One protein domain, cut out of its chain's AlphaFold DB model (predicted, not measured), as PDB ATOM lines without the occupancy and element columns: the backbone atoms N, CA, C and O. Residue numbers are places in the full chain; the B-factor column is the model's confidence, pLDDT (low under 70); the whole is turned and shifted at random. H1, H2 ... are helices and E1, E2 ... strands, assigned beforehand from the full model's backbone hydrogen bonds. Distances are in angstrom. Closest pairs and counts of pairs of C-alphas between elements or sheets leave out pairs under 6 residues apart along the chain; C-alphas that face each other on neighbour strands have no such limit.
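AT A GLANCE: This is residues 487 to 540 and 547 to 668 of the 1047 residues of the protein "SidE domain-containing protein" of Gammaproteobacteria bacterium RIFCSPHIGHO2_12_FULL_37_14 (UniProt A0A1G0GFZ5). A strongly twisted sheet of six strands runs through the body, with the long helix H4 over one face near the edge strand E6 and the shorter H2 on the opposite face, beside the strands. Beyond H2 the small hairpin of E2 and E3 reaches to one end of the longest axis, H1 and H3 only graze the sheet, and residues 601 to 608 stick out. The printed part has 176 residues, with four helices and nine strands in the order H1 E1 E2 E3 H2 E4 E5 E6 H3 H4 E7 E8 E9. The class is mixed, helices and strands, with 85 residues in named elements, under half. It is compact, with a radius of gyration of the C-alphas of 16.8 A and spans of 53 by 40 by 37 A.

HOW THE PARTS SIT: The antiparallel sheet runs E6, residues 582 to 586, E8, 649 to 654, E4, 552 to 560, E1, 498 to 502, E5, 570 to 575, and E9, 659 to 662. Within hydrogen-bond range are N 583 and O 651 at 2.8 A, N 555 and O 652 at 2.7 A, N 500 and O 558 at 2.8 A, N 501 and O 572 at 2.8 A, and N 573 and O 659 at 2.8 A. E4 bends by 62 degrees at residue 555; its residues 552 to 557 pair with E8 and 558 to 560 with E1. H4, residues 612 to 627, makes two layers with the sheet, a helix on one face: its height is 8.9 A, over E6 and only just E8, where 3 C-alphas fall, slantwise at 38 degrees to E6 on the local plane. The closest C-alphas of H4 and E6, Lys 618 and Ile 585, are 6.8 A apart. H2, residues 523 to 531, is on the opposite face at a height of 8.3 A, over none of the strands, but only just, with 2 C-alphas on E8. The hairpin of E2, residues 509 to 511, and E3, 520 to 522, has N 510 and O 521 at 2.8 A. H1, residues 487 to 494, and H3, 596 to 603, only graze the six-stranded sheet. E7, residues 629 to 631, pairs with no named strand. In the four helices every O i to N i+4 pair is within hydrogen-bond range.

IN THESE COORDINATES: H1 begins at C-alpha 487 (74.186, -7.980, -15.084), and E9 ends at C-alpha 662 (89.649, -0.995, -19.830). H4 is 22.8 A long, E4 20.2 A and E5 16.2 A.

THE WHOLE: The C-alphas of Asp 516 and Leu 628, the two farthest apart, are 53.2 A apart. Residues 541 to 546 are not printed, with 9.9 A across the cut. The link from E7 to E8 is long, 17 residues. Mean pLDDT of the printed part is 80.1; residues 512 to 519, 587 to 608 and 631 to 645 are under 70.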
ATOM      1  N   GLU A 487      75.144  -8.202 -16.167       94.50
ATOM      2  CA  GLU A 487      74.186  -7.980 -15.084       94.50
ATOM      3  C   GLU A 487      74.799  -8.339 -13.731       94.50
ATOM      4  O   GLU A 487      74.710  -7.568 -12.775       94.50
ATOM      5  N   ASN A 488      75.489  -9.482 -13.653       96.25
ATOM      6  CA  ASN A 488      76.104  -9.920 -12.408       96.25
ATOM      7  C   ASN A 488      77.318  -9.052 -12.026       96.25
ATOM      8  O   ASN A 488      77.518  -8.751 -10.850       96.25
ATOM      9  N   MET A 489      78.099  -8.581 -13.007       96.12
ATOM     10  CA  MET A 489      79.184  -7.621 -12.771       96.12
ATOM     11  C   MET A 489      78.640  -6.264 -12.306       96.12
ATOM     12  O   MET A 489      79.159  -5.683 -11.352       96.12
ATOM     13  N   GLN A 490      77.568  -5.767 -12.928       94.06
ATOM     14  CA  GLN A 490      76.903  -4.530 -12.516       94.06
ATOM     15  C   GLN A 490      76.367  -4.647 -11.080       94.06
ATOM     16  O   GLN A 490      76.539  -3.716 -10.291       94.06
ATOM     17  N   ALA A 491      75.786  -5.796 -10.715       94.69
ATOM     18  CA  ALA A 491      75.359  -6.085  -9.348       94.69
ATOM     19  C   ALA A 491      76.543  -6.126  -8.366       94.69
ATOM     20  O   ALA A 491      76.462  -5.537  -7.287       94.69
ATOM     21  N   ALA A 492      77.670  -6.744  -8.744       95.62
ATOM     22  CA  ALA A 492      78.885  -6.778  -7.924       95.62
ATOM     23  C   ALA A 492      79.439  -5.372  -7.654       95.62
ATOM     24  O   ALA A 492      79.779  -5.043  -6.518       95.62
ATOM     25  N   ILE A 493      79.519  -4.537  -8.696       94.31
ATOM     26  CA  ILE A 493      79.974  -3.142  -8.603       94.31
ATOM     27  C   ILE A 493      79.039  -2.340  -7.697       94.31
ATOM     28  O   ILE A 493      79.504  -1.634  -6.803       94.31
ATOM     29  N   ARG A 494      77.721  -2.476  -7.892       92.19
ATOM     30  CA  ARG A 494      76.701  -1.808  -7.073       92.19
ATOM     31  C   ARG A 494      76.806  -2.183  -5.595       92.19
ATOM     32  O   ARG A 494      76.503  -1.369  -4.737       92.19
ATOM     33  N   GLU A 495      77.231  -3.403  -5.291       92.94
ATOM     34  CA  GLU A 495      77.399  -3.893  -3.919       92.94
ATOM     35  C   GLU A 495      78.794  -3.627  -3.326       92.94
ATOM     36  O   GLU A 495      79.051  -4.024  -2.190       92.94
ATOM     37  N   GLY A 496      79.697  -2.960  -4.056       92.31
ATOM     38  CA  GLY A 496      81.064  -2.687  -3.594       92.31
ATOM     39  C   GLY A 496      81.950  -3.938  -3.527       92.31
ATOM     40  O   GLY A 496      82.901  -3.994  -2.750       92.31
ATOM     41  N   ARG A 497      81.646  -4.964  -4.333       95.12
ATOM     42  CA  ARG A 497      82.321  -6.276  -4.330       95.12
ATOM     43  C   ARG A 497      83.422  -6.412  -5.381       95.12
ATOM     44  O   ARG A 497      83.935  -7.511  -5.575       95.12
ATOM     45  N   VAL A 498      83.778  -5.332  -6.071       96.62
ATOM     46  CA  VAL A 498      84.788  -5.349  -7.136       96.62
ATOM     47  C   VAL A 498      85.939  -4.430  -6.773       96.62
ATOM     48  O   VAL A 498      85.742  -3.241  -6.530       96.62
ATOM     49  N   PHE A 499      87.155  -4.967  -6.767       96.12
ATOM     50  CA  PHE A 499      88.379  -4.178  -6.690       96.12
ATOM     51  C   PHE A 499      89.038  -4.093  -8.066       96.12
ATOM     52  O   PHE A 499      88.974  -5.027  -8.862       96.12
ATOM     53  N   SER A 500      89.707  -2.978  -8.335       94.88
ATOM     54  CA  SER A 500      90.473  -2.743  -9.555       94.88
ATOM     55  C   SER A 500      91.960  -2.615  -9.262       94.88
ATOM     56  O   SER A 500      92.382  -2.000  -8.278       94.88
ATOM     57  N   ARG A 501      92.773  -3.179 -10.155       94.12
ATOM     58  CA  ARG A 501      94.227  -3.034 -10.164       94.12
ATOM     59  C   ARG A 501      94.681  -2.531 -11.528       94.12
ATOM     60  O   ARG A 501      94.803  -3.312 -12.466       94.12
ATOM     61  N   GLY A 502      94.990  -1.240 -11.614       92.50
ATOM     62  CA  GLY A 502      95.552  -0.641 -12.826       92.50
ATOM     63  C   GLY A 502      96.994  -1.080 -13.095       92.50
ATOM     64  O   GLY A 502      97.817  -1.179 -12.169       92.50
ATOM     65  N   VAL A 503      97.310  -1.302 -14.372       91.88
ATOM     66  CA  VAL A 503      98.676  -1.514 -14.858       91.88
ATOM     67  C   VAL A 503      99.032  -0.358 -15.785       91.88
ATOM     68  O   VAL A 503      98.559  -0.271 -16.908       91.88
ATOM     69  N   SER A 504      99.872   0.546 -15.292       85.25
ATOM     70  CA  SER A 504     100.431   1.652 -16.070       85.25
ATOM     71  C   SER A 504     101.228   1.134 -17.261       85.25
ATOM     72  O   SER A 504     102.061   0.261 -17.030       85.25
ATOM     73  N   SER A 505     101.036   1.704 -18.458       88.75
ATOM     74  CA  SER A 505     101.777   1.384 -19.696       88.75
ATOM     75  C   SER A 505     102.185  -0.098 -19.775       88.75
ATOM     76  O   SER A 505     103.368  -0.407 -19.606       88.75
ATOM     77  N   PRO A 506     101.227  -1.030 -19.940       93.31
ATOM     78  CA  PRO A 506     101.446  -2.465 -19.739       93.31
ATOM     79  C   PRO A 506     102.657  -3.052 -20.471       93.31
ATOM     80  O   PRO A 506     103.354  -3.894 -19.901       93.31
ATOM     81  N   SER A 507     102.936  -2.575 -21.684       93.44
ATOM     82  CA  SER A 507     104.038  -3.017 -22.544       93.44
ATOM     83  C   SER A 507     105.390  -2.355 -22.239       93.44
ATOM     84  O   SER A 507     106.393  -2.703 -22.857       93.44
ATOM     85  N   ALA A 508     105.465  -1.407 -21.300       90.62
ATOM     86  CA  ALA A 508     106.710  -0.710 -20.993       90.62
ATOM     87  C   ALA A 508     107.771  -1.659 -20.421       90.62
ATOM     88  O   ALA A 508     107.512  -2.420 -19.482       90.62
ATOM     89  N   ILE A 509     108.988  -1.578 -20.958       87.38
ATOM     90  CA  ILE A 509     110.077  -2.510 -20.679       87.38
ATOM     91  C   ILE A 509     110.858  -2.061 -19.445       87.38
ATOM     92  O   ILE A 509     111.385  -0.949 -19.337       87.38
ATOM     93  N   THR A 510     111.002  -2.985 -18.499       74.69
ATOM     94  CA  THR A 510     111.897  -2.847 -17.357       74.69
ATOM     95  C   THR A 510     113.187  -3.608 -17.615       74.69
ATOM     96  O   THR A 510     113.241  -4.829 -17.481       74.69
ATOM     97  N   LYS A 511     114.272  -2.875 -17.872       70.12
ATOM     98  CA  LYS A 511     115.628  -3.431 -17.817       70.12
ATOM     99  C   LYS A 511     116.022  -3.605 -16.347       70.12
ATOM    100  O   LYS A 511     116.082  -2.622 -15.603       70.12
ATOM    101  N   LYS A 512     116.211  -4.851 -15.901       59.91
ATOM    102  CA  LYS A 512     116.796  -5.169 -14.590       59.91
ATOM    103  C   LYS A 512     118.202  -5.707 -14.796       59.91
ATOM    104  O   LYS A 512     118.381  -6.735 -15.443       59.91
ATOM    105  N   GLU A 513     119.180  -5.051 -14.188       50.31
ATOM    106  CA  GLU A 513     120.508  -5.625 -13.993       50.31
ATOM    107  C   GLU A 513     120.432  -6.621 -12.831       50.31
ATOM    108  O   GLU A 513     120.612  -6.274 -11.666       50.31
ATOM    109  N   LEU A 514     120.066  -7.869 -13.122       51.69
ATOM    110  CA  LEU A 514     120.341  -8.972 -12.204       51.69
ATOM    111  C   LEU A 514     121.737  -9.506 -12.529       51.69
ATOM    112  O   LEU A 514     122.086  -9.615 -13.702       51.69
ATOM    113  N   LYS A 515     122.514  -9.834 -11.485       48.06
ATOM    114  CA  LYS A 515     123.939 -10.197 -11.581       48.06
ATOM    115  C   LYS A 515     124.252 -11.333 -12.564       48.06
ATOM    116  O   LYS A 515     125.370 -11.352 -13.049       48.06
ATOM    117  N   ASP A 516     123.282 -12.184 -12.917       46.09
ATOM    118  CA  ASP A 516     123.545 -13.363 -13.756       46.09
ATOM    119  C   ASP A 516     122.589 -13.571 -14.946       46.09
ATOM    120  O   ASP A 516     122.820 -14.478 -15.734       46.09
ATOM    121  N   LEU A 517     121.552 -12.744 -15.149       45.53
ATOM    122  CA  LEU A 517     120.637 -12.831 -16.305       45.53
ATOM    123  C   LEU A 517     119.969 -11.463 -16.534       45.53
ATOM    124  O   LEU A 517     119.131 -11.036 -15.735       45.53
ATOM    125  N   ARG A 518     120.290 -10.774 -17.637       46.41
ATOM    126  CA  ARG A 518     119.468  -9.651 -18.121       46.41
ATOM    127  C   ARG A 518     118.150 -10.230 -18.641       46.41
ATOM    128  O   ARG A 518     118.083 -10.668 -19.782       46.41
ATOM    129  N   SER A 519     117.113 -10.271 -17.808       62.00
ATOM    130  CA  SER A 519     115.750 -10.536 -18.277       62.00
ATOM    131  C   SER A 519     115.035  -9.204 -18.472       62.00
ATOM    132  O   SER A 519     114.730  -8.520 -17.487       62.00
ATOM    133  N   GLU A 520     114.784  -8.827 -19.719       78.06
ATOM    134  CA  GLU A 520     113.818  -7.777 -20.032       78.06
ATOM    135  C   GLU A 520     112.418  -8.309 -19.683       78.06
ATOM    136  O   GLU A 520     112.082  -9.446 -20.001       78.06
ATOM    137  N   GLU A 521     111.641  -7.530 -18.929       86.69
ATOM    138  CA  GLU A 521     110.244  -7.840 -18.605       86.69
ATOM    139  C   GLU A 521     109.417  -6.574 -18.784       86.69
ATOM    140  O   GLU A 521     109.837  -5.490 -18.365       86.69
ATOM    141  N   THR A 522     108.210  -6.716 -19.304       91.62
ATOM    142  CA  THR A 522     107.226  -5.639 -19.320       91.62
ATOM    143  C   THR A 522     106.630  -5.399 -17.928       91.62
ATOM    144  O   THR A 522     106.792  -6.192 -16.982       91.62
ATOM    145  N   PHE A 523     105.940  -4.271 -17.759       91.31
ATOM    146  CA  PHE A 523     105.184  -3.991 -16.540       91.31
ATOM    147  C   PHE A 523     104.057  -5.005 -16.310       91.31
ATOM    148  O   PHE A 523     103.892  -5.451 -15.168       91.31
ATOM    149  N   ALA A 524     103.363  -5.435 -17.368       94.25
ATOM    150  CA  ALA A 524     102.369  -6.504 -17.302       94.25
ATOM    151  C   ALA A 524     102.980  -7.820 -16.804       94.25
ATOM    152  O   ALA A 524     102.547  -8.351 -15.781       94.25
ATOM    153  N   GLU A 525     104.048  -8.302 -17.449       93.50
ATOM    154  CA  GLU A 525     104.725  -9.547 -17.061       93.50
ATOM    155  C   GLU A 525     105.223  -9.491 -15.613       93.50
ATOM    156  O   GLU A 525     105.102 -10.456 -14.855       93.50
ATOM    157  N   THR A 526     105.757  -8.341 -15.186       90.94
ATOM    158  CA  THR A 526     106.203  -8.156 -13.802       90.94
ATOM    159  C   THR A 526     105.046  -8.252 -12.808       90.94
ATOM    160  O   THR A 526     105.241  -8.832 -11.732       90.94
ATOM    161  N   GLU A 527     103.890  -7.661 -13.119       93.44
ATOM    162  CA  GLU A 527     102.697  -7.722 -12.271       93.44
ATOM    163  C   GLU A 527     102.173  -9.159 -12.194       93.44
ATOM    164  O   GLU A 527     102.120  -9.730 -11.102       93.44
ATOM    165  N   ILE A 528     101.919  -9.777 -13.348       95.38
ATOM    166  CA  ILE A 528     101.348 -11.122 -13.482       95.38
ATOM    167  C   ILE A 528     102.255 -12.166 -12.827       95.38
ATOM    168  O   ILE A 528     101.815 -12.914 -11.953       95.38
ATOM    169  N   ARG A 529     103.560 -12.168 -13.138       92.31
ATOM    170  CA  ARG A 529     104.519 -13.114 -12.540       92.31
ATOM    171  C   ARG A 529     104.578 -12.991 -11.021       92.31
ATOM    172  O   ARG A 529     104.873 -13.968 -10.337       92.31
ATOM    173  N   LYS A 530     104.416 -11.786 -10.463       92.44
ATOM    174  CA  LYS A 530     104.397 -11.613  -9.003       92.44
ATOM    175  C   LYS A 530     103.082 -12.111  -8.411       92.44
ATOM    176  O   LYS A 530     103.134 -12.754  -7.372       92.44
ATOM    177  N   THR A 531     101.952 -11.836  -9.052       95.19
ATOM    178  CA  THR A 531     100.621 -12.260  -8.592       95.19
ATOM    179  C   THR A 531     100.454 -13.781  -8.628       95.19
ATOM    180  O   THR A 531      99.901 -14.360  -7.700       95.19
ATOM    181  N   LEU A 532     101.025 -14.460  -9.624       94.44
ATOM    182  CA  LEU A 532     100.904 -15.915  -9.794       94.44
ATOM    183  C   LEU A 532     101.932 -16.750  -9.010       94.44
ATOM    184  O   LEU A 532     102.067 -17.949  -9.242       94.44
ATOM    185  N   ARG A 533     102.677 -16.157  -8.069       94.00
ATOM    186  CA  ARG A 533     103.624 -16.912  -7.228       94.00
ATOM    187  C   ARG A 533     102.901 -17.926  -6.346       94.00
ATOM    188  O   ARG A 533     101.814 -17.637  -5.837       94.00
ATOM    189  N   ARG A 534     103.532 -19.077  -6.127       92.25
ATOM    190  CA  ARG A 534     103.024 -20.168  -5.291       92.25
ATOM    191  C   ARG A 534     104.141 -20.685  -4.393       92.25
ATOM    192  O   ARG A 534     105.261 -20.891  -4.862       92.25
ATOM    193  N   THR A 535     103.810 -20.923  -3.131       91.38
ATOM    194  CA  THR A 535     104.709 -21.545  -2.157       91.38
ATOM    195  C   THR A 535     105.228 -22.882  -2.686       91.38
ATOM    196  O   THR A 535     104.478 -23.659  -3.274       91.38
ATOM    197  N   GLY A 536     106.522 -23.138  -2.511       89.06
ATOM    198  CA  GLY A 536     107.213 -24.322  -3.026       89.06
ATOM    199  C   GLY A 536     107.699 -24.209  -4.476       89.06
ATOM    200  O   GLY A 536     108.464 -25.065  -4.912       89.06
ATOM    201  N   ILE A 537     107.330 -23.156  -5.220       87.62
ATOM    202  CA  ILE A 537     107.853 -22.883  -6.569       87.62
ATOM    203  C   ILE A 537     108.870 -21.743  -6.496       87.62
ATOM    204  O   ILE A 537     108.545 -20.616  -6.122       87.62
ATOM    205  N   SER A 538     110.119 -22.027  -6.881       85.44
ATOM    206  CA  SER A 538     111.211 -21.053  -6.787       85.44
ATOM    207  C   SER A 538     110.928 -19.820  -7.642       85.44
ATOM    208  O   SER A 538     110.726 -19.900  -8.854       85.44
ATOM    209  N   THR A 539     110.971 -18.646  -7.019       84.12
ATOM    210  CA  THR A 539     110.871 -17.372  -7.741       84.12
ATOM    211  C   THR A 539     112.212 -16.960  -8.370       84.12
ATOM    212  O   THR A 539     113.271 -17.425  -7.966       84.12
ATOM    213  N   ARG A 540     112.195 -16.015  -9.329       78.56
ATOM    214  CA  ARG A 540     113.403 -15.463 -10.003       78.56
ATOM    215  C   ARG A 540     114.373 -14.688  -9.082       78.56
ATOM    216  O   ARG A 540     115.310 -14.063  -9.559       78.56
ATOM    217  N   LEU A 547     111.292 -19.648  -2.195       90.12
ATOM    218  CA  LEU A 547     110.307 -20.735  -2.191       90.12
ATOM    219  C   LEU A 547     109.105 -20.442  -1.284       90.12
ATOM    220  O   LEU A 547     108.065 -21.077  -1.422       90.12
ATOM    221  N   GLU A 548     109.219 -19.473  -0.379       89.94
ATOM    222  CA  GLU A 548     108.178 -19.140   0.603       89.94
ATOM    223  C   GLU A 548     107.183 -18.096   0.071       89.94
ATOM    224  O   GLU A 548     106.228 -17.716   0.744       89.94
ATOM    225  N   LYS A 549     107.399 -17.594  -1.152       89.06
ATOM    226  CA  LYS A 549     106.608 -16.496  -1.715       89.06
ATOM    227  C   LYS A 549     105.321 -17.000  -2.342       89.06
ATOM    228  O   LYS A 549     105.340 -17.662  -3.375       89.06
ATOM    229  N   GLU A 550     104.212 -16.517  -1.806       92.38
ATOM    230  CA  GLU A 550     102.882 -16.674  -2.379       92.38
ATOM    231  C   GLU A 550     102.328 -15.318  -2.820       92.38
ATOM    232  O   GLU A 550     102.383 -14.335  -2.078       92.38
ATOM    233  N   GLY A 551     101.778 -15.258  -4.030       93.06
ATOM    234  CA  GLY A 551     101.149 -14.060  -4.574       93.06
ATOM    235  C   GLY A 551     101.996 -12.780  -4.529       93.06
ATOM    236  O   GLY A 551     103.231 -12.769  -4.405       93.06
ATOM    237  N   ASN A 552     101.295 -11.657  -4.643       92.00
ATOM    238  CA  ASN A 552     101.838 -10.313  -4.619       92.00
ATOM    239  C   ASN A 552     101.239  -9.532  -3.439       92.00
ATOM    240  O   ASN A 552     100.163  -8.942  -3.561       92.00
ATOM    241  N   PRO A 553     101.909  -9.528  -2.276       88.19
ATOM    242  CA  PRO A 553     101.343  -8.952  -1.069       88.19
ATOM    243  C   PRO A 553     101.372  -7.417  -1.061       88.19
ATOM    244  O   PRO A 553     102.289  -6.755  -1.577       88.19
ATOM    245  N   ASN A 554     100.405  -6.846  -0.340       83.31
ATOM    246  CA  ASN A 554     100.253  -5.415  -0.075       83.31
ATOM    247  C   ASN A 554     100.046  -4.555  -1.348       83.31
ATOM    248  O   ASN A 554     100.482  -3.406  -1.394       83.31
ATOM    249  N   ARG A 555      99.529  -5.088  -2.453       87.25
ATOM    250  CA  ARG A 555      99.307  -4.305  -3.675       87.25
ATOM    251  C   ARG A 555      98.135  -3.349  -3.506       87.25
ATOM    252  O   ARG A 555      97.115  -3.723  -2.955       87.25
ATOM    253  N   SER A 556      98.325  -2.127  -3.995       87.12
ATOM    254  CA  SER A 556      97.290  -1.099  -4.027       87.12
ATOM    255  C   SER A 556      96.224  -1.478  -5.052       87.12
ATOM    256  O   SER A 556      96.556  -1.703  -6.224       87.12
ATOM    257  N   VAL A 557      94.987  -1.589  -4.586       91.00
ATOM    258  CA  VAL A 557      93.775  -1.768  -5.388       91.00
ATOM    259  C   VAL A 557      92.738  -0.738  -4.954       91.00
ATOM    260  O   VAL A 557      92.840  -0.188  -3.859       91.00
ATOM    261  N   SER A 558      91.739  -0.491  -5.792       90.44
ATOM    262  CA  SER A 558      90.663   0.456  -5.484       90.44
ATOM    263  C   SER A 558      89.314  -0.217  -5.624       90.44
ATOM    264  O   SER A 558      89.071  -0.900  -6.619       90.44
ATOM    265  N   MET A 559      88.425  -0.007  -4.658       91.88
ATOM    266  CA  MET A 559      87.048  -0.474  -4.762       91.88
ATOM    267  C   MET A 559      86.296   0.305  -5.836       91.88
ATOM    268  O   MET A 559      86.262   1.535  -5.792       91.88
ATOM    269  N   ILE A 560      85.696  -0.431  -6.767       90.75
ATOM    270  CA  ILE A 560      84.835   0.071  -7.832       90.75
ATOM    271  C   ILE A 560      83.388   0.084  -7.336       90.75
ATOM    272  O   ILE A 560      82.937  -0.846  -6.672       90.75
ATOM    273  N   GLY A 561      82.674   1.159  -7.657       86.44
ATOM    274  CA  GLY A 561      81.306   1.411  -7.211       86.44
ATOM    275  C   GLY A 561      80.707   2.609  -7.941       86.44
ATOM    276  O   GLY A 561      81.108   2.923  -9.065       86.44
ATOM    277  N   TYR A 562      79.791   3.315  -7.281       86.31
ATOM    278  CA  TYR A 562      79.121   4.501  -7.817       86.31
ATOM    279  C   TYR A 562      80.105   5.611  -8.208       86.31
ATOM    280  O   TYR A 562      80.620   6.357  -7.376       86.31
ATOM    281  N   GLY A 563      80.370   5.707  -9.510       80.19
ATOM    282  CA  GLY A 563      81.226   6.730 -10.095       80.19
ATOM    283  C   GLY A 563      82.700   6.659  -9.697       80.19
ATOM    284  O   GLY A 563      83.385   7.669  -9.845       80.19
ATOM    285  N   SER A 564      83.197   5.529  -9.182       85.88
ATOM    286  CA  SER A 564      84.591   5.411  -8.732       85.88
ATOM    287  C   SER A 564      85.571   5.290  -9.912       85.88
ATOM    288  O   SER A 564      85.491   4.325 -10.667       85.88
ATOM    289  N   PRO A 565      86.503   6.240 -10.099       83.50
ATOM    290  CA  PRO A 565      87.416   6.236 -11.233       83.50
ATOM    291  C   PRO A 565      88.542   5.209 -11.061       83.50
ATOM    292  O   PRO A 565      89.043   4.962  -9.957       83.50
ATOM    293  N   VAL A 566      88.994   4.665 -12.190       86.62
ATOM    294  CA  VAL A 566      90.159   3.777 -12.262       86.62
ATOM    295  C   VAL A 566      91.469   4.568 -12.289       86.62
ATOM    296  O   VAL A 566      91.524   5.714 -12.731       86.62
ATOM    297  N   PHE A 567      92.554   3.943 -11.826       84.44
ATOM    298  CA  PHE A 567      93.872   4.588 -11.798       84.44
ATOM    299  C   PHE A 567      94.504   4.730 -13.197       84.44
ATOM    300  O   PHE A 567      95.110   5.760 -13.489       84.44
ATOM    301  N   CYS A 568      94.354   3.712 -14.054       88.81
ATOM    302  CA  CYS A 568      94.932   3.623 -15.403       88.81
ATOM    303  C   CYS A 568      93.880   3.210 -16.442       88.81
ATOM    304  O   CYS A 568      92.865   2.614 -16.072       88.81
ATOM    305  N   ASN A 569      94.205   3.425 -17.724       92.88
ATOM    306  CA  ASN A 569      93.418   3.019 -18.898       92.88
ATOM    307  C   ASN A 569      93.000   1.543 -18.875       92.88
ATOM    308  O   ASN A 569      91.873   1.236 -19.243       92.88
ATOM    309  N   ALA A 570      93.886   0.637 -18.452       97.00
ATOM    310  CA  ALA A 570      93.625  -0.798 -18.407       97.00
ATOM    311  C   ALA A 570      94.178  -1.452 -17.132       97.00
ATOM    312  O   ALA A 570      95.090  -0.938 -16.466       97.00
ATOM    313  N   GLY A 571      93.617  -2.605 -16.780       97.56
ATOM    314  CA  GLY A 571      94.029  -3.362 -15.606       97.56
ATOM    315  C   GLY A 571      93.194  -4.612 -15.373       97.56
ATOM    316  O   GLY A 571      92.568  -5.144 -16.283       97.56
ATOM    317  N   PHE A 572      93.190  -5.077 -14.127       98.38
ATOM    318  CA  PHE A 572      92.482  -6.284 -13.710       98.38
ATOM    319  C   PHE A 572      91.383  -5.973 -12.697       98.38
ATOM    320  O   PHE A 572      91.545  -5.080 -11.859       98.38
ATOM    321  N   PHE A 573      90.299  -6.742 -12.744       98.12
ATOM    322  CA  PHE A 573      89.291  -6.798 -11.693       98.12
ATOM    323  C   PHE A 573      89.504  -8.012 -10.787       98.12
ATOM    324  O   PHE A 573      89.886  -9.094 -11.241       98.12
ATOM    325  N   ILE A 574      89.229  -7.802  -9.501       97.69
ATOM    326  CA  ILE A 574      89.079  -8.840  -8.481       97.69
ATOM    327  C   ILE A 574      87.635  -8.773  -7.990       97.69
ATOM    328  O   ILE A 574      87.200  -7.722  -7.516       97.69
ATOM    329  N   VAL A 575      86.895  -9.867  -8.116       96.75
ATOM    330  CA  VAL A 575      85.468  -9.952  -7.798       96.75
ATOM    331  C   VAL A 575      85.291 -10.797  -6.539       96.75
ATOM    332  O   VAL A 575      85.814 -11.900  -6.441       96.75
ATOM    333  N   ASN A 576      84.540 -10.285  -5.564       94.56
ATOM    334  CA  ASN A 576      84.409 -10.860  -4.217       94.56
ATOM    335  C   ASN A 576      85.761 -11.045  -3.499       94.56
ATOM    336  O   ASN A 576      86.118 -12.164  -3.122       94.56
ATOM    337  N   PRO A 577      86.518  -9.956  -3.281       94.12
ATOM    338  CA  PRO A 577      87.821 -10.026  -2.629       94.12
ATOM    339  C   PRO A 577      87.719 -10.624  -1.217       94.12
ATOM    340  O   PRO A 577      86.886 -10.217  -0.406       94.12
ATOM    341  N   ALA A 578      88.610 -11.567  -0.902       93.88
ATOM    342  CA  ALA A 578      88.686 -12.180   0.423       93.88
ATOM    343  C   ALA A 578      89.159 -11.180   1.496       93.88
ATOM    344  O   ALA A 578      90.187 -10.521   1.330       93.88
ATOM    345  N   LEU A 579      88.452 -11.109   2.631       92.69
ATOM    346  CA  LEU A 579      88.793 -10.201   3.738       92.69
ATOM    347  C   LEU A 579      90.177 -10.483   4.342       92.69
ATOM    348  O   LEU A 579      90.880  -9.551   4.742       92.69
ATOM    349  N   ASP A 580      90.589 -11.750   4.382       91.81
ATOM    350  CA  ASP A 580      91.891 -12.158   4.922       91.81
ATOM    351  C   ASP A 580      93.062 -11.609   4.096       91.81
ATOM    352  O   ASP A 580      94.128 -11.330   4.641       91.81
ATOM    353  N   ASP A 581      92.831 -11.353   2.806       92.94
ATOM    354  CA  ASP A 581      93.827 -10.795   1.892       92.94
ATOM    355  C   ASP A 581      93.889  -9.258   1.947       92.94
ATOM    356  O   ASP A 581      94.807  -8.651   1.390       92.94
ATOM    357  N   ILE A 582      92.966  -8.603   2.658       91.38
ATOM    358  CA  ILE A 582      93.005  -7.158   2.913       91.38
ATOM    359  C   ILE A 582      93.883  -6.877   4.131       91.38
ATOM    360  O   ILE A 582      93.633  -7.375   5.230       91.38
ATOM    361  N   LYS A 583      94.877  -6.006   3.962       86.25
ATOM    362  CA  LYS A 583      95.749  -5.550   5.046       86.25
ATOM    363  C   LYS A 583      95.288  -4.228   5.654       86.25
ATOM    364  O   LYS A 583      95.165  -4.134   6.870       86.25
ATOM    365  N   THR A 584      95.039  -3.223   4.819       83.12
ATOM    366  CA  THR A 584      94.546  -1.900   5.232       83.12
ATOM    367  C   THR A 584      93.552  -1.365   4.207       83.12
ATOM    368  O   THR A 584      93.558  -1.782   3.046       83.12
ATOM    369  N   ILE A 585      92.683  -0.461   4.661       84.56
ATOM    370  CA  ILE A 585      91.678   0.232   3.853       84.56
ATOM    371  C   ILE A 585      91.842   1.717   4.153       84.56
ATOM    372  O   ILE A 585      91.535   2.160   5.266       84.56
ATOM    373  N   ASP A 586      92.325   2.460   3.168       76.12
ATOM    374  CA  ASP A 586      92.581   3.887   3.250       76.12
ATOM    375  C   ASP A 586      91.483   4.654   2.505       76.12
ATOM    376  O   ASP A 586      91.086   4.338   1.380       76.12
ATOM    377  N   LYS A 587      90.938   5.677   3.175       65.38
ATOM    378  CA  LYS A 587      89.786   6.450   2.676       65.38
ATOM    379  C   LYS A 587      90.135   7.333   1.472       65.38
ATOM    380  O   LYS A 587      89.230   7.796   0.783       65.38
ATOM    381  N   THR A 588      91.420   7.573   1.246       65.06
ATOM    382  CA  THR A 588      91.994   8.311   0.121       65.06
ATOM    383  C   THR A 588      93.190   7.535  -0.405       65.06
ATOM    384  O   THR A 588      93.713   6.649   0.271       65.06
ATOM    385  N   ASP A 589      93.629   7.866  -1.614       61.31
ATOM    386  CA  ASP A 589      94.870   7.315  -2.132       61.31
ATOM    387  C   ASP A 589      96.064   7.771  -1.277       61.31
ATOM    388  O   ASP A 589      96.436   8.948  -1.242       61.31
ATOM    389  N   ALA A 590      96.644   6.817  -0.555       53.72
ATOM    390  CA  ALA A 590      97.742   7.009   0.376       53.72
ATOM    391  C   ALA A 590      99.121   6.943  -0.310       53.72
ATOM    392  O   ALA A 590     100.159   7.061   0.355       53.72
ATOM    393  N   GLY A 591      99.159   6.851  -1.645       52.12
ATOM    394  CA  GLY A 591     100.380   7.053  -2.413       52.12
ATOM    395  C   GLY A 591     100.559   6.149  -3.623       52.12
ATOM    396  O   GLY A 591     101.710   5.896  -3.977       52.12
ATOM    397  N   THR A 592      99.495   5.661  -4.265       57.16
ATOM    398  CA  THR A 592      99.470   4.815  -5.481       57.16
ATOM    399  C   THR A 592     100.347   3.557  -5.389       57.16
ATOM    400  O   THR A 592     100.820   3.014  -6.392       57.16
ATOM    401  N   GLY A 593     100.661   3.101  -4.172       54.88
ATOM    402  CA  GLY A 593     101.676   2.077  -3.914       54.88
ATOM    403  C   GLY A 593     103.156   2.521  -3.984       54.88
ATOM    404  O   GLY A 593     104.027   1.667  -3.791       54.88
ATOM    405  N   ARG A 594     103.476   3.806  -4.218       54.34
ATOM    406  CA  ARG A 594     104.849   4.372  -4.270       54.34
ATOM    407  C   ARG A 594     105.447   4.645  -2.887       54.34
ATOM    408  O   ARG A 594     106.546   4.176  -2.610       54.34
ATOM    409  N   PHE A 595     104.706   5.301  -1.992       50.91
ATOM    410  CA  PHE A 595     105.147   5.597  -0.608       50.91
ATOM    411  C   PHE A 595     104.859   4.457   0.382       50.91
ATOM    412  O   PHE A 595     105.124   4.546   1.579       50.91
ATOM    413  N   LYS A 596     104.346   3.341  -0.139       58.03
ATOM    414  CA  LYS A 596     103.915   2.159   0.602       58.03
ATOM    415  C   LYS A 596     104.979   1.608   1.548       58.03
ATOM    416  O   LYS A 596     104.659   1.258   2.671       58.03
ATOM    417  N   LYS A 597     106.239   1.476   1.114       55.88
ATOM    418  CA  LYS A 597     107.292   0.912   1.982       55.88
ATOM    419  C   LYS A 597     107.675   1.858   3.115       55.88
ATOM    420  O   LYS A 597     107.942   1.382   4.207       55.88
ATOM    421  N   GLU A 598     107.679   3.158   2.848       57.44
ATOM    422  CA  GLU A 598     108.035   4.187   3.826       57.44
ATOM    423  C   GLU A 598     106.939   4.348   4.882       57.44
ATOM    424  O   GLU A 598     107.255   4.402   6.065       57.44
ATOM    425  N   ARG A 599     105.660   4.335   4.472       58.69
ATOM    426  CA  ARG A 599     104.512   4.311   5.394       58.69
ATOM    427  C   ARG A 599     104.458   3.022   6.197       58.69
ATOM    428  O   ARG A 599     104.469   3.060   7.415       58.69
ATOM    429  N   LEU A 600     104.538   1.864   5.534       61.81
ATOM    430  CA  LEU A 600     104.549   0.579   6.237       61.81
ATOM    431  C   LEU A 600     105.737   0.468   7.215       61.81
ATOM    432  O   LEU A 600     105.591  -0.141   8.259       61.81
ATOM    433  N   GLN A 601     106.905   1.051   6.933       59.59
ATOM    434  CA  GLN A 601     108.027   1.050   7.885       59.59
ATOM    435  C   GLN A 601     107.842   2.014   9.065       59.59
ATOM    436  O   GLN A 601     108.384   1.741  10.133       59.59
ATOM    437  N   LYS A 602     107.115   3.122   8.882       57.72
ATOM    438  CA  LYS A 602     106.852   4.114   9.935       57.72
ATOM    439  C   LYS A 602     105.651   3.758  10.813       57.72
ATOM    440  O   LYS A 602     105.722   3.984  12.012       57.72
ATOM    441  N   ASP A 603     104.609   3.171  10.228       52.09
ATOM    442  CA  ASP A 603     103.297   3.010  10.868       52.09
ATOM    443  C   ASP A 603     103.042   1.569  11.379       52.09
ATOM    444  O   ASP A 603     102.241   1.366  12.287       52.09
ATOM    445  N   LEU A 604     103.729   0.538  10.850       52.06
ATOM    446  CA  LEU A 604     103.482  -0.869  11.236       52.06
ATOM    447  C   LEU A 604     104.088  -1.379  12.556       52.06
ATOM    448  O   LEU A 604     103.595  -2.417  13.003       52.06
ATOM    449  N   PRO A 605     105.147  -0.810  13.166       52.69
ATOM    450  CA  PRO A 605     105.678  -1.409  14.392       52.69
ATOM    451  C   PRO A 605     104.663  -1.419  15.548       52.69
ATOM    452  O   PRO A 605     104.715  -2.334  16.367       52.69
ATOM    453  N   ASP A 606     103.720  -0.464  15.567       49.53
ATOM    454  CA  ASP A 606     102.847  -0.200  16.721       49.53
ATOM    455  C   ASP A 606     101.328  -0.345  16.450       49.53
ATOM    456  O   ASP A 606     100.550  -0.423  17.405       49.53
ATOM    457  N   GLU A 607     100.860  -0.441  15.193       56.31
ATOM    458  CA  GLU A 607      99.427  -0.617  14.884       56.31
ATOM    459  C   GLU A 607      99.011  -2.092  14.720       56.31
ATOM    460  O   GLU A 607      99.505  -2.837  13.870       56.31
ATOM    461  N   LYS A 608      98.022  -2.517  15.515       65.62
ATOM    462  CA  LYS A 608      97.355  -3.818  15.373       65.62
ATOM    463  C   LYS A 608      96.590  -3.853  14.042       65.62
ATOM    464  O   LYS A 608      95.740  -2.998  13.802       65.62
ATOM    465  N   LEU A 609      96.864  -4.850  13.193       72.94
ATOM    466  CA  LEU A 609      96.113  -5.061  11.947       72.94
ATOM    467  C   LEU A 609      94.603  -5.158  12.234       72.94
ATOM    468  O   LEU A 609      94.228  -5.789  13.230       72.94
ATOM    469  N   PRO A 610      93.742  -4.581  11.375       80.12
ATOM    470  CA  PRO A 610      92.306  -4.600  11.597       80.12
ATOM    471  C   PRO A 610      91.774  -6.037  11.569       80.12
ATOM    472  O   PRO A 610      92.165  -6.847  10.725       80.12
ATOM    473  N   SER A 611      90.863  -6.342  12.485       86.69
ATOM    474  CA  SER A 611      90.066  -7.572  12.484       86.69
ATOM    475  C   SER A 611      89.143  -7.647  11.259       86.69
ATOM    476  O   SER A 611      88.884  -6.640  10.599       86.69
ATOM    477  N   ASN A 612      88.607  -8.832  10.949       89.69
ATOM    478  CA  ASN A 612      87.691  -8.989   9.811       89.69
ATOM    479  C   ASN A 612      86.383  -8.194   9.980       89.69
ATOM    480  O   ASN A 612      85.881  -7.654   8.993       89.69
ATOM    481  N   ASP A 613      85.895  -8.021  11.210       90.69
ATOM    482  CA  ASP A 613      84.735  -7.166  11.500       90.69
ATOM    483  C   ASP A 613      85.052  -5.687  11.226       90.69
ATOM    484  O   ASP A 613      84.282  -4.983  10.572       90.69
ATOM    485  N   GLU A 614      86.232  -5.214  11.645       89.81
ATOM    486  CA  GLU A 614      86.687  -3.846  11.361       89.81
ATOM    487  C   GLU A 614      86.912  -3.611   9.865       89.81
ATOM    488  O   GLU A 614      86.593  -2.532   9.363       89.81
ATOM    489  N   LYS A 615      87.445  -4.601   9.137       91.12
ATOM    490  CA  LYS A 615      87.595  -4.529   7.677       91.12
ATOM    491  C   LYS A 615      86.237  -4.430   6.989       91.12
ATOM    492  O   LYS A 615      86.071  -3.560   6.142       91.12
ATOM    493  N   THR A 616      85.275  -5.268   7.381       92.50
ATOM    494  CA  THR A 616      83.908  -5.259   6.833       92.50
ATOM    495  C   THR A 616      83.269  -3.889   7.020       92.50
ATOM    496  O   THR A 616      82.903  -3.248   6.039       92.50
ATOM    497  N   LYS A 617      83.284  -3.367   8.252       91.38
ATOM    498  CA  LYS A 617      82.765  -2.030   8.555       91.38
ATOM    499  C   LYS A 617      83.459  -0.933   7.739       91.38
ATOM    500  O   LYS A 617      82.805  -0.037   7.219       91.38
ATOM    501  N   LYS A 618      84.790  -0.984   7.598       89.50
ATOM    502  CA  LYS A 618      85.541   0.000   6.798       89.50
ATOM    503  C   LYS A 618      85.202  -0.067   5.305       89.50
ATOM    504  O   LYS A 618      85.199   0.980   4.661       89.50
ATOM    505  N   LEU A 619      84.940  -1.257   4.758       91.06
ATOM    506  CA  LEU A 619      84.485  -1.420   3.373       91.06
ATOM    507  C   LEU A 619      83.067  -0.877   3.187       91.06
ATOM    508  O   LEU A 619      82.834  -0.144   2.231       91.06
ATOM    509  N   GLU A 620      82.154  -1.160   4.117       90.50
ATOM    510  CA  GLU A 620      80.793  -0.607   4.115       90.50
ATOM    511  C   GLU A 620      80.822   0.926   4.178       90.50
ATOM    512  O   GLU A 620      80.278   1.584   3.294       90.50
ATOM    513  N   GLU A 621      81.573   1.508   5.122       87.88
ATOM    514  CA  GLU A 621      81.768   2.963   5.229       87.88
ATOM    515  C   GLU A 621      82.383   3.579   3.962       87.88
ATOM    516  O   GLU A 621      82.154   4.750   3.645       87.88
ATOM    517  N   LEU A 622      83.270   2.846   3.283       87.25
ATOM    518  CA  LEU A 622      83.860   3.291   2.026       87.25
ATOM    519  C   LEU A 622      82.824   3.240   0.900       87.25
ATOM    520  O   LEU A 622      82.766   4.161   0.089       87.25
ATOM    521  N   HIS A 623      82.002   2.197   0.863       89.62
ATOM    522  CA  HIS A 623      81.003   1.993  -0.171       89.62
ATOM    523  C   HIS A 623      79.858   3.003  -0.055       89.62
ATOM    524  O   HIS A 623      79.528   3.659  -1.043       89.62
ATOM    525  N   GLU A 624      79.333   3.219   1.151       87.88
ATOM    526  CA  GLU A 624      78.375   4.291   1.442       87.88
ATOM    527  C   GLU A 624      78.916   5.650   0.998       87.88
ATOM    528  O   GLU A 624      78.222   6.431   0.353       87.88
ATOM    529  N   ARG A 625      80.200   5.918   1.244       83.75
ATOM    530  CA  ARG A 625      80.827   7.177   0.836       83.75
ATOM    531  C   ARG A 625      80.881   7.362  -0.682       83.75
ATOM    532  O   ARG A 625      80.717   8.488  -1.148       83.75
ATOM    533  N   LEU A 626      81.090   6.296  -1.459       85.94
ATOM    534  CA  LEU A 626      81.036   6.380  -2.925       85.94
ATOM    535  C   LEU A 626      79.629   6.759  -3.417       85.94
ATOM    536  O   LEU A 626      79.508   7.532  -4.366       85.94
ATOM    537  N   LYS A 627      78.570   6.304  -2.730       90.25
ATOM    538  CA  LYS A 627      77.172   6.664  -3.039       90.25
ATOM    539  C   LYS A 627      76.874   8.152  -2.832       90.25
ATOM    540  O   LYS A 627      76.042   8.709  -3.541       90.25
ATOM    541  N   LEU A 628      77.589   8.814  -1.918       89.50
ATOM    542  CA  LEU A 628      77.449  10.253  -1.647       89.50
ATOM    543  C   LEU A 628      78.119  11.147  -2.699       89.50
ATOM    544  O   LEU A 628      77.949  12.363  -2.684       89.50
ATOM    545  N   GLY A 629      78.880  10.563  -3.624       81.31
ATOM    546  CA  GLY A 629      79.400  11.249  -4.792       81.31
ATOM    547  C   GLY A 629      80.895  11.556  -4.754       81.31
ATOM    548  O   GLY A 629      81.511  11.366  -5.790       81.31
ATOM    549  N   GLY A 630      81.505  11.987  -3.651       74.75
ATOM    550  CA  GLY A 630      82.963  12.200  -3.524       74.75
ATOM    551  C   GLY A 630      83.635  13.169  -4.529       74.75
ATOM    552  O   GLY A 630      82.975  13.881  -5.289       74.75
ATOM    553  N   ALA A 631      84.977  13.195  -4.532       63.38
ATOM    554  CA  ALA A 631      85.823  14.127  -5.290       63.38
ATOM    555  C   ALA A 631      86.032  13.758  -6.759       63.38
ATOM    556  O   ALA A 631      86.000  12.592  -7.166       63.38
ATOM    557  N   SER A 632      86.318  14.790  -7.547       58.03
ATOM    558  CA  SER A 632      86.930  14.752  -8.862       58.03
ATOM    559  C   SER A 632      88.319  14.110  -8.801       58.03
ATOM    560  O   SER A 632      88.959  13.992  -7.754       58.03
ATOM    561  N   VAL A 633      88.781  13.660  -9.960       53.06
ATOM    562  CA  VAL A 633      90.104  13.073 -10.149       53.06
ATOM    563  C   VAL A 633      91.131  14.213 -10.165       53.06
ATOM    564  O   VAL A 633      91.482  14.708 -11.231       53.06
ATOM    565  N   THR A 634      91.597  14.699  -9.012       48.53
ATOM    566  CA  THR A 634      92.661  15.722  -8.959       48.53
ATOM    567  C   THR A 634      93.845  15.290  -8.086       48.53
ATOM    568  O   THR A 634      93.700  14.895  -6.936       48.53
ATOM    569  N   LEU A 635      95.054  15.375  -8.664       43.59
ATOM    570  CA  LEU A 635      96.354  15.065  -8.039       43.59
ATOM    571  C   LEU A 635      96.926  16.221  -7.194       43.59
ATOM    572  O   LEU A 635      98.076  16.160  -6.763       43.59
ATOM    573  N   ALA A 636      96.194  17.319  -7.001       36.09
ATOM    574  CA  ALA A 636      96.783  18.495  -6.375       36.09
ATOM    575  C   ALA A 636      97.037  18.257  -4.878       36.09
ATOM    576  O   ALA A 636      96.178  17.738  -4.172       36.09
ATOM    577  N   ASN A 637      98.220  18.694  -4.424       36.12
ATOM    578  CA  ASN A 637      98.849  18.617  -3.091       36.12
ATOM    579  C   ASN A 637      98.032  19.170  -1.895       36.12
ATOM    580  O   ASN A 637      98.600  19.612  -0.899       36.12
ATOM    581  N   ASN A 638      96.709  19.178  -1.980       37.78
ATOM    582  CA  ASN A 638      95.776  19.686  -0.992       37.78
ATOM    583  C   ASN A 638      94.834  18.580  -0.491       37.78
ATOM    584  O   ASN A 638      93.720  18.883  -0.078       37.78
ATOM    585  N   ALA A 639      95.279  17.317  -0.461       38.91
ATOM    586  CA  ALA A 639      94.529  16.227   0.178       38.91
ATOM    587  C   ALA A 639      94.223  16.501   1.669       38.91
ATOM    588  O   ALA A 639      93.329  15.888   2.240       38.91
ATOM    589  N   GLU A 640      94.925  17.452   2.298       36.94
ATOM    590  CA  GLU A 640      94.614  17.934   3.651       36.94
ATOM    591  C   GLU A 640      93.512  19.014   3.700       36.94
ATOM    592  O   GLU A 640      93.074  19.382   4.787       36.94
ATOM    593  N   LYS A 641      93.061  19.557   2.558       36.28
ATOM    594  CA  LYS A 641      92.114  20.691   2.490       36.28
ATOM    595  C   LYS A 641      90.808  20.413   1.743       36.28
ATOM    596  O   LYS A 641      89.892  21.219   1.879       36.28
ATOM    597  N   SER A 642      90.690  19.327   0.984       35.25
ATOM    598  CA  SER A 642      89.467  18.977   0.249       35.25
ATOM    599  C   SER A 642      88.951  17.599   0.662       35.25
ATOM    600  O   SER A 642      89.722  16.671   0.890       35.25
ATOM    601  N   GLY A 643      87.632  17.477   0.816       43.94
ATOM    602  CA  GLY A 643      86.968  16.249   1.243       43.94
ATOM    603  C   GLY A 643      87.140  15.042   0.305       43.94
ATOM    604  O   GLY A 643      87.750  15.113  -0.756       43.94
ATOM    605  N   VAL A 644      86.572  13.920   0.770       42.91
ATOM    606  CA  VAL A 644      86.321  12.604   0.139       42.91
ATOM    607  C   VAL A 644      86.840  12.412  -1.291       42.91
ATOM    608  O   VAL A 644      86.204  12.892  -2.209       42.91
ATOM    609  N   SER A 645      87.857  11.578  -1.523       57.66
ATOM    610  CA  SER A 645      88.227  11.117  -2.877       57.66
ATOM    611  C   SER A 645      87.325   9.971  -3.366       57.66
ATOM    612  O   SER A 645      87.076   9.030  -2.614       57.66
ATOM    613  N   ARG A 646      86.863   9.997  -4.632       70.69
ATOM    614  CA  ARG A 646      86.207   8.829  -5.270       70.69
ATOM    615  C   ARG A 646      87.188   7.692  -5.588       70.69
ATOM    616  O   ARG A 646      86.764   6.554  -5.788       70.69
ATOM    617  N   HIS A 647      88.483   8.002  -5.637       76.44
ATOM    618  CA  HIS A 647      89.571   7.033  -5.747       76.44
ATOM    619  C   HIS A 647      90.123   6.709  -4.350       76.44
ATOM    620  O   HIS A 647      90.489   7.616  -3.597       76.44
ATOM    621  N   ASN A 648      90.170   5.426  -4.002       80.62
ATOM    622  CA  ASN A 648      90.584   4.921  -2.690       80.62
ATOM    623  C   ASN A 648      91.757   3.941  -2.824       80.62
ATOM    624  O   ASN A 648      91.984   3.400  -3.907       80.62
ATOM    625  N   GLU A 649      92.483   3.708  -1.730       83.88
ATOM    626  CA  GLU A 649      93.557   2.713  -1.683       83.88
ATOM    627  C   GLU A 649      93.215   1.612  -0.676       83.88
ATOM    628  O   GLU A 649      92.946   1.852   0.497       83.88
ATOM    629  N   ILE A 650      93.238   0.370  -1.145       87.94
ATOM    630  CA  ILE A 650      93.133  -0.838  -0.332       87.94
ATOM    631  C   ILE A 650      94.421  -1.624  -0.556       87.94
ATOM    632  O   ILE A 650      94.791  -1.930  -1.693       87.94
ATOM    633  N   LEU A 651      95.134  -1.957   0.522       88.12
ATOM    634  CA  LEU A 651      96.317  -2.806   0.424       88.12
ATOM    635  C   LEU A 651      95.893  -4.267   0.474       88.12
ATOM    636  O   LEU A 651      95.485  -4.771   1.517       88.12
ATOM    637  N   TYR A 652      96.047  -4.950  -0.655       90.88
ATOM    638  CA  TYR A 652      95.521  -6.287  -0.883       90.88
ATOM    639  C   TYR A 652      96.617  -7.293  -1.256       90.88
ATOM    640  O   TYR A 652      97.598  -6.964  -1.931       90.88
ATOM    641  N   HIS A 653      96.488  -8.539  -0.812       93.38
ATOM    642  CA  HIS A 653      97.339  -9.646  -1.233       93.38
ATOM    643  C   HIS A 653      96.761 -10.293  -2.489       93.38
ATOM    644  O   HIS A 653      95.886 -11.144  -2.431       93.38
ATOM    645  N   LEU A 654      97.289  -9.903  -3.650       94.62
ATOM    646  CA  LEU A 654      96.835 -10.437  -4.933       94.62
ATOM    647  C   LEU A 654      97.396 -11.841  -5.175       94.62
ATOM    648  O   LEU A 654      98.615 -12.022  -5.145       94.62
ATOM    649  N   LYS A 655      96.527 -12.810  -5.468       94.88
ATOM    650  CA  LYS A 655      96.902 -14.209  -5.768       94.88
ATOM    651  C   LYS A 655      96.432 -14.693  -7.147       94.88
ATOM    652  O   LYS A 655      97.018 -15.638  -7.691       94.88
ATOM    653  N   ASP A 656      95.400 -14.052  -7.688       95.31
ATOM    654  CA  ASP A 656      94.748 -14.322  -8.976       95.31
ATOM    655  C   ASP A 656      93.981 -13.052  -9.420       95.31
ATOM    656  O   ASP A 656      93.914 -12.078  -8.658       95.31
ATOM    657  N   TYR A 657      93.428 -13.063 -10.635       97.69
ATOM    658  CA  TYR A 657      92.526 -12.042 -11.179       97.69
ATOM    659  C   TYR A 657      91.319 -12.714 -11.846       97.69
ATOM    660  O   TYR A 657      91.463 -13.776 -12.451       97.69
ATOM    661  N   ASP A 658      90.151 -12.070 -11.789       97.75
ATOM    662  CA  ASP A 658      88.894 -12.648 -12.290       97.75
ATOM    663  C   ASP A 658      88.511 -12.127 -13.680       97.75
ATOM    664  O   ASP A 658      87.880 -12.830 -14.467       97.75
ATOM    665  N   ALA A 659      88.893 -10.887 -13.994       98.31
ATOM    666  CA  ALA A 659      88.619 -10.257 -15.279       98.31
ATOM    667  C   ALA A 659      89.628  -9.153 -15.604       98.31
ATOM    668  O   ALA A 659      90.418  -8.726 -14.757       98.31
ATOM    669  N   ILE A 660      89.572  -8.668 -16.839       98.56
ATOM    670  CA  ILE A 660      90.352  -7.531 -17.328       98.56
ATOM    671  C   ILE A 660      89.402  -6.373 -17.564       98.56
ATOM    672  O   ILE A 660      88.283  -6.573 -18.030       98.56
ATOM    673  N   TYR A 661      89.855  -5.162 -17.261       98.12
ATOM    674  CA  TYR A 661      89.108  -3.956 -17.563       98.12
ATOM    675  C   TYR A 661      89.899  -3.026 -18.475       98.12
ATOM    676  O   TYR A 661      91.130  -2.961 -18.401       98.12
ATOM    677  N   PHE A 662      89.169  -2.251 -19.269       98.06
ATOM    678  CA  PHE A 662      89.649  -0.995 -19.830       98.06
ATOM    679  C   PHE A 662      88.638   0.122 -19.583       98.06
ATOM    680  O   PHE A 662      87.454  -0.131 -19.357       98.06
ATOM    681  N   SER A 663      89.111   1.363 -19.607       95.62
ATOM    682  CA  SER A 663      88.289   2.551 -19.437       95.62
ATOM    683  C   SER A 663      88.730   3.660 -20.379       95.62
ATOM    684  O   SER A 663      89.921   3.954 -20.496       95.62
ATOM    685  N   ASN A 664      87.742   4.286 -21.016       93.94
ATOM    686  CA  ASN A 664      87.915   5.502 -21.805       93.94
ATOM    687  C   ASN A 664      87.738   6.780 -20.964       93.94
ATOM    688  O   ASN A 664      87.855   7.886 -21.493       93.94
ATOM    689  N   ASP A 665      87.476   6.643 -19.661       90.12
ATOM    690  CA  ASP A 665      87.331   7.785 -18.765       90.12
ATOM    691  C   ASP A 665      88.677   8.490 -18.521       90.12
ATOM    692  O   ASP A 665      89.740   7.849 -18.499       90.12
ATOM    693  N   PRO A 666      88.644   9.804 -18.232       85.38
ATOM    694  CA  PRO A 666      89.797  10.504 -17.694       85.38
ATOM    695  C   PRO A 666      90.321   9.833 -16.416       85.38
ATOM    696  O   PRO A 666      89.548   9.487 -15.521       85.38
ATOM    697  N   ASN A 667      91.641   9.672 -16.302       82.75
ATOM    698  CA  ASN A 667      92.252   8.984 -15.161       82.75
ATOM    699  C   ASN A 667      93.545   9.636 -14.651       82.75
ATOM    700  O   ASN A 667      94.173  10.474 -15.305       82.75
ATOM    701  N   LEU A 668      93.929   9.236 -13.433       75.12
ATOM    702  CA  LEU A 668      95.064   9.797 -12.691       75.12
ATOM    703  C   LEU A 668      96.402   9.542 -13.384       75.12
ATOM    704  O   LEU A 668      97.273  10.414 -13.389       75.12
TER     705      LEU A 668